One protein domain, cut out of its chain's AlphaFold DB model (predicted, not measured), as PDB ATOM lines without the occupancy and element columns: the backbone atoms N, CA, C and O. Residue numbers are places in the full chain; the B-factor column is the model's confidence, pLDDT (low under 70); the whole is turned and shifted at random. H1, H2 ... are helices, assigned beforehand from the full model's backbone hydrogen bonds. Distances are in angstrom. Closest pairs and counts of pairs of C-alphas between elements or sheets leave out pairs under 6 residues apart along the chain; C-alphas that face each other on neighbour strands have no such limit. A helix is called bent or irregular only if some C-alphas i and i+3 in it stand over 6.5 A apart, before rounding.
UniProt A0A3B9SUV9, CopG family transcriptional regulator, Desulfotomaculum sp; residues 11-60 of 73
ATOM      1  N   PRO A  11       8.989  36.763  10.759       98.12
ATOM      2  CA  PRO A  11       8.760  38.187  11.008       98.12
ATOM      3  C   PRO A  11       7.320  38.489  11.432       98.12
ATOM      4  O   PRO A  11       7.091  39.300  12.330       98.12
ATOM      5  N   LEU A  12       6.349  37.802  10.824       96.50
ATOM      6  CA  LEU A  12       4.938  37.969  11.150       96.50
ATOM      7  C   LEU A  12       4.631  37.410  12.543       96.50
ATOM      8  O   LEU A  12       3.898  38.035  13.308       96.50
ATOM      9  N   LEU A  13       5.223  36.269  12.909       96.25
ATOM     10  CA  LEU A  13       5.086  35.719  14.257       96.25
ATOM     11  C   LEU A  13       5.615  36.691  15.322       96.25
ATOM     12  O   LEU A  13       4.953  36.900  16.338       96.25
ATOM     13  N   ALA A  14       6.753  37.344  15.068       97.44
ATOM     14  CA  ALA A  14       7.308  38.345  15.977       97.44
ATOM     15  C   ALA A  14       6.378  39.563  16.152       97.44
ATOM     16  O   ALA A  14       6.260  40.109  17.251       97.44
ATOM     17  N   GLU A  15       5.692  39.994  15.091       97.44
ATOM     18  CA  GLU A  15       4.681  41.053  15.174       97.44
ATOM     19  C   GLU A  15       3.460  40.638  15.993       97.44
ATOM     20  O   GLU A  15       3.017  41.399  16.859       97.44
ATOM     21  N   VAL A  16       2.956  39.422  15.771       95.88
ATOM     22  CA  VAL A  16       1.846  38.853  16.547       95.88
ATOM     23  C   VAL A  16       2.201  38.798  18.030       95.88
ATOM     24  O   VAL A  16       1.411  39.239  18.866       95.88
ATOM     25  N   ASP A  17       3.399  38.322  18.364       96.00
ATOM     26  CA  ASP A  17       3.852  38.214  19.749       96.00
ATOM     27  C   ASP A  17       3.945  39.587  20.437       96.00
ATOM     28  O   ASP A  17       3.512  39.732  21.584       96.00
ATOM     29  N   ARG A  18       4.423  40.623  19.733       97.25
ATOM     30  CA  ARG A  18       4.422  42.005  20.252       97.25
ATOM     31  C   ARG A  18       3.007  42.521  20.500       97.25
ATOM     32  O   ARG A  18       2.737  43.080  21.564       97.25
ATOM     33  N   ALA A  19       2.099  42.320  19.548       96.56
ATOM     34  CA  ALA A  19       0.712  42.761  19.682       96.56
ATOM     35  C   ALA A  19       0.008  42.056  20.850       96.56
ATOM     36  O   ALA A  19      -0.705  42.682  21.633       96.56
ATOM     37  N   MET A  20       0.251  40.758  21.025       96.81
ATOM     38  CA  MET A  20      -0.286  40.009  22.155       96.81
ATOM     39  C   MET A  20       0.198  40.523  23.508       96.81
ATOM     40  O   MET A  20      -0.602  40.579  24.439       96.81
ATOM     41  N   GLN A  21       1.483  40.880  23.629       96.12
ATOM     42  CA  GLN A  21       2.028  41.449  24.864       96.12
ATOM     43  C   GLN A  21       1.333  42.766  25.218       96.12
ATOM     44  O   GLN A  21       0.978  42.975  26.374       96.12
ATOM     45  N   GLN A  22       1.086  43.619  24.221       96.31
ATOM     46  CA  GLN A  22       0.375  44.885  24.412       96.31
ATOM     47  C   GLN A  22      -1.096  44.680  24.794       96.31
ATOM     48  O   GLN A  22      -1.627  45.409  25.626       96.31
ATOM     49  N   LEU A  23      -1.755  43.685  24.196       96.06
ATOM     50  CA  LEU A  23      -3.171  43.392  24.425       96.06
ATOM     51  C   LEU A  23      -3.423  42.509  25.658       96.06
ATOM     52  O   LEU A  23      -4.569  42.376  26.081       96.06
ATOM     53  N   GLY A  24      -2.388  41.876  26.217       97.38
ATOM     54  CA  GLY A  24      -2.515  40.951  27.347       97.38
ATOM     55  C   GLY A  24      -3.295  39.671  27.020       97.38
ATOM     56  O   GLY A  24      -3.980  39.133  27.888       97.38
ATOM     57  N   ILE A  25      -3.224  39.180  25.777       97.19
ATOM     58  CA  ILE A  25      -3.968  37.991  25.320       97.19
ATOM     59  C   ILE A  25      -3.045  36.875  24.826       97.19
ATOM     60  O   ILE A  25      -1.875  37.088  24.525       97.19
ATOM     61  N   THR A  26      -3.572  35.653  24.719       96.12
ATOM     62  CA  THR A  26      -2.815  34.480  24.252       96.12
ATOM     63  C   THR A  26      -2.728  34.405  22.720       96.12
ATOM     64  O   THR A  26      -3.586  34.947  22.021       96.12
ATOM     65  N   ARG A  27      -1.758  33.638  22.182       94.31
ATOM     66  CA  ARG A  27      -1.633  33.365  20.726       94.31
ATOM     67  C   ARG A  27      -2.931  32.838  20.134       94.31
ATOM     68  O   ARG A  27      -3.412  33.342  19.127       94.31
ATOM     69  N   SER A  28      -3.531  31.841  20.781       94.25
ATOM     70  CA  SER A  28      -4.776  31.241  20.300       94.25
ATOM     71  C   SER A  28      -5.949  32.221  20.330       94.25
ATOM     72  O   SER A  28      -6.845  32.106  19.495       94.25
ATOM     73  N   ALA A  29      -5.965  33.180  21.263       95.44
ATOM     74  CA  ALA A  29      -6.962  34.244  21.288       95.44
ATOM     75  C   ALA A  29      -6.749  35.253  20.161       95.44
ATOM     76  O   ALA A  29      -7.693  35.535  19.427       95.44
ATOM     77  N   PHE A  30      -5.514  35.719  19.971       95.81
ATOM     78  CA  PHE A  30      -5.176  36.643  18.895       95.81
ATOM     79  C   PHE A  30      -5.511  36.055  17.517       95.81
ATOM     80  O   PHE A  30      -6.258  36.661  16.752       95.81
ATOM     81  N   ILE A  31      -5.033  34.839  17.227       94.44
ATOM     82  CA  ILE A  31      -5.250  34.184  15.929       94.44
ATOM     83  C   ILE A  31      -6.738  33.922  15.676       94.44
ATOM     84  O   ILE A  31      -7.215  34.158  14.570       94.44
ATOM     85  N   ARG A  32      -7.504  33.492  16.687       95.12
ATOM     86  CA  ARG A  32      -8.957  33.320  16.537       95.12
ATOM     87  C   ARG A  32      -9.645  34.640  16.193       95.12
ATOM     88  O   ARG A  32     -10.407  34.674  15.233       95.12
ATOM     89  N   ASN A  33      -9.348  35.710  16.929       96.19
ATOM     90  CA  ASN A  33      -9.941  37.023  16.679       96.19
ATOM     91  C   ASN A  33      -9.588  37.532  15.272       96.19
ATOM     92  O   ASN A  33     -10.449  38.057  14.570       96.19
ATOM     93  N   ALA A  34      -8.340  37.334  14.837       96.06
ATOM     94  CA  ALA A  34      -7.899  37.699  13.495       96.06
ATOM     95  C   ALA A  34      -8.658  36.919  12.406       96.06
ATOM     96  O   ALA A  34      -9.111  37.515  11.429       96.06
ATOM     97  N   LEU A  35      -8.854  35.608  12.586       96.38
ATOM     98  CA  LEU A  35      -9.625  34.778  11.654       96.38
ATOM     99  C   LEU A  35     -11.103  35.190  11.600       96.38
ATOM    100  O   LEU A  35     -11.668  35.303  10.514       96.38
ATOM    101  N   GLU A  36     -11.728  35.455  12.749       97.94
ATOM    102  CA  GLU A  36     -13.112  35.941  12.818       97.94
ATOM    103  C   GLU A  36     -13.273  37.285  12.097       97.94
ATOM    104  O   GLU A  36     -14.210  37.469  11.312       97.94
ATOM    105  N   LEU A  37     -12.327  38.208  12.303       98.19
ATOM    106  CA  LEU A  37     -12.311  39.500  11.628       98.19
ATOM    107  C   LEU A  37     -12.135  39.345  10.112       98.19
ATOM    108  O   LEU A  37     -12.875  39.968   9.350       98.19
ATOM    109  N   ALA A  38     -11.215  38.485   9.670       98.00
ATOM    110  CA  ALA A  38     -10.977  38.230   8.251       98.00
ATOM    111  C   ALA A  38     -12.224  37.656   7.556       98.00
ATOM    112  O   ALA A  38     -12.617  38.133   6.490       98.00
ATOM    113  N   LEU A  39     -12.903  36.690   8.186       98.38
ATOM    114  CA  LEU A  39     -14.152  36.118   7.669       98.38
ATOM    115  C   LEU A  39     -15.277  37.158   7.603       98.38
ATOM    116  O   LEU A  39     -16.019  37.220   6.618       98.38
ATOM    117  N   LYS A  40     -15.399  38.009   8.630       98.38
ATOM    118  CA  LYS A  40     -16.368  39.111   8.633       98.38
ATOM    119  C   LYS A  40     -16.087  40.087   7.492       98.38
ATOM    120  O   LYS A  40     -17.013  40.440   6.762       98.38
ATOM    121  N   GLN A  41     -14.827  40.480   7.309       98.38
ATOM    122  CA  GLN A  41     -14.422  41.389   6.243       98.38
ATOM    123  C   GLN A  41     -14.709  40.793   4.861       98.38
ATOM    124  O   GLN A  41     -15.300  41.464   4.020       98.38
ATOM    125  N   GLN A  42     -14.389  39.513   4.647       98.38
ATOM    126  CA  GLN A  42     -14.695  38.814   3.398       98.38
ATOM    127  C   GLN A  42     -16.197  38.844   3.081       98.38
ATOM    128  O   GLN A  42     -16.590  39.099   1.940       98.38
ATOM    129  N   LYS A  43     -17.051  38.611   4.087       98.19
ATOM    130  CA  LYS A  43     -18.509  38.678   3.924       98.19
ATOM    131  C   LYS A  43     -18.968  40.083   3.529       98.19
ATOM    132  O   LYS A  43     -19.796  40.203   2.628       98.19
ATOM    133  N   ILE A  44     -18.440  41.122   4.176       98.31
ATOM    134  CA  ILE A  44     -18.760  42.522   3.856       98.31
ATOM    135  C   ILE A  44     -18.361  42.835   2.412       98.31
ATOM    136  O   ILE A  44     -19.210  43.256   1.632       98.31
ATOM    137  N   THR A  45     -17.129  42.512   2.017       98.12
ATOM    138  CA  THR A  45     -16.637  42.742   0.650       98.12
ATOM    139  C   THR A  45     -17.505  42.050  -0.404       98.12
ATOM    140  O   THR A  45     -17.763  42.613  -1.469       98.12
ATOM    141  N   LEU A  46     -18.006  40.842  -0.125       97.94
ATOM    142  CA  LEU A  46     -18.915  40.148  -1.038       97.94
ATOM    143  C   LEU A  46     -20.267  40.867  -1.179       97.94
ATOM    144  O   LEU A  46     -20.806  40.948  -2.284       97.94
ATOM    145  N   LEU A  47     -20.819  41.376  -0.076       98.19
ATOM    146  CA  LEU A  47     -22.074  42.130  -0.088       98.19
ATOM    147  C   LEU A  47     -21.915  43.461  -0.828       98.19
ATOM    148  O   LEU A  47     -22.727  43.768  -1.696       98.19
ATOM    149  N   GLU A  48     -20.838  44.198  -0.567       98.12
ATOM    150  CA  GLU A  48     -20.512  45.439  -1.278       98.12
ATOM    151  C   GLU A  48     -20.355  45.206  -2.780       98.12
ATOM    152  O   GLU A  48     -20.889  45.962  -3.593       98.12
ATOM    153  N   ARG A  49     -19.664  44.124  -3.163       97.75
ATOM    154  CA  ARG A  49     -19.545  43.728  -4.567       97.75
ATOM    155  C   ARG A  49     -20.919  43.478  -5.183       97.75
ATOM    156  O   ARG A  49     -21.188  43.982  -6.270       97.75
ATOM    157  N   ARG A  50     -21.795  42.747  -4.488       97.31
ATOM    158  CA  ARG A  50     -23.165  42.493  -4.953       97.31
ATOM    159  C   ARG A  50     -23.961  43.789  -5.107       97.31
ATOM    160  O   ARG A  50     -24.648  43.938  -6.110       97.31
ATOM    161  N   HIS A  51     -23.865  44.711  -4.150       95.75
ATOM    162  CA  HIS A  51     -24.530  46.013  -4.239       95.75
ATOM    163  C   HIS A  51     -24.040  46.789  -5.462       95.75
ATOM    164  O   HIS A  51     -24.854  47.227  -6.269       95.75
ATOM    165  N   ARG A  52     -22.718  46.881  -5.658       95.81
ATOM    166  CA  ARG A  52     -22.128  47.563  -6.817       95.81
ATOM    167  C   ARG A  52     -22.598  46.950  -8.133       95.81
ATOM    168  O   ARG A  52     -23.046  47.677  -9.007       95.81
ATOM    169  N   GLU A  53     -22.549  45.624  -8.255       96.38
ATOM    170  CA  GLU A  53     -23.053  44.918  -9.438       96.38
ATOM    171  C   GLU A  53     -24.548  45.176  -9.672       96.38
ATOM    172  O   GLU A  53     -24.969  45.305 -10.821       96.38
ATOM    173  N   GLY A  54     -25.342  45.273  -8.601       94.81
ATOM    174  CA  GLY A  54     -26.755  45.643  -8.656       94.81
ATOM    175  C   GLY A  54     -26.959  47.028  -9.265       94.81
ATOM    176  O   GLY A  54     -27.625  47.133 -10.291       94.81
ATOM    177  N   TYR A  55     -26.316  48.052  -8.702       93.00
ATOM    178  CA  TYR A  55     -26.416  49.432  -9.192       93.00
ATOM    179  C   TYR A  55     -25.817  49.627 -10.588       93.00
ATOM    180  O   TYR A  55     -26.295  50.453 -11.353       93.00
ATOM    181  N   THR A  56     -24.794  48.858 -10.972       93.56
ATOM    182  CA  THR A  56     -24.284  48.892 -12.352       93.56
ATOM    183  C   THR A  56     -25.283  48.290 -13.341       93.56
ATOM    184  O   THR A  56     -25.436  48.802 -14.445       93.56
ATOM    185  N   LYS A  57     -25.958  47.193 -12.974       94.88
ATOM    186  CA  LYS A  57     -26.942  46.528 -13.846       94.88
ATOM    187  C   LYS A  57     -28.278  47.266 -13.907       94.88
ATOM    188  O   LYS A  57     -28.978  47.151 -14.908       94.88
ATOM    189  N   LYS A  58     -28.644  47.946 -12.825       91.31
ATOM    190  CA  LYS A  58     -29.866  48.733 -12.674       91.31
ATOM    191  C   LYS A  58     -29.478  50.074 -12.052       91.31
ATOM    192  O   LYS A  58     -29.490  50.180 -10.824       91.31
ATOM    193  N   PRO A  59     -29.017  51.032 -12.874       89.00
ATOM    194  CA  PRO A  59     -28.706  52.361 -12.380       89.00
ATOM    195  C   PRO A  59     -29.965  53.014 -11.818       89.00
ATOM    196  O   PRO A  59     -31.077  52.665 -12.211       89.00
ATOM    197  N   VAL A  60     -29.751  53.937 -10.887       89.56
ATOM    198  CA  VAL A  60     -30.826  54.701 -10.260       89.56
ATOM    199  C   VAL A  60     -31.477  55.595 -11.304       89.56
ATOM    200  O   VAL A  60     -30.776  56.337 -11.998       89.56
TER     201      VAL A  60
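AT A GLANCE: This is residues 11 to 60 of the 73 residues of the protein "CopG family transcriptional regulator" of Desulfotomaculum sp (UniProt A0A3B9SUV9). One long, nearly straight helix, H2, makes the length of this model, and a shorter helix, H1, stands across its first end, so that the two meet at a corner as an L. Beyond that corner, residues 32 to 60 stand free, most of H2 among them, as one long arm. The printed part has 50 residues with two named helices, H1 then H2 along the chain, and no named strand; the class is all helix. The whole is extended, with a radius of gyration of the C-alphas of 17.4 A, and its C-alphas span 50 by 19 by 13 A.

IN THESE COORDINATES: Find C-alpha 27 at (-1.633, 33.365, 20.726); from there H2, residues 27 to 57, runs 44.8 A to C-alpha 57 at (-26.942, 46.528, -13.846). Then go back to C-alpha 11 at (8.760, 38.187, 11.008), where H1, residues 11 to 23, begins; its first and last C-alphas are 18.7 A apart.

HOW THE PARTS SIT: Look at residues 27 to 30 of H2 and residues 16 to 20 of H1: with these parts alone the two helices touch. Their closest C-alphas are those of Phe 30 and Met 20, 6.8 A apart. The lines of H1 and H2 stand about perpendicular, at 77 degrees, and their centres are 23.3 A apart. Along the backbone of both H1 and H2, every O i to N i+4 pair is within hydrogen-bond range. Neither helix is bent.

THE WHOLE: Look for the two C-alphas farthest apart at Gln 21 and Val 60, 49.9 A from each other. Between H1 and H2 you will find residues 24 to 26, a tight link. The printed part runs from residue 11 to residue 60 and has no cut. In the B-factor column the mean pLDDT of the printed part is 96.2, and no printed residue is under 70.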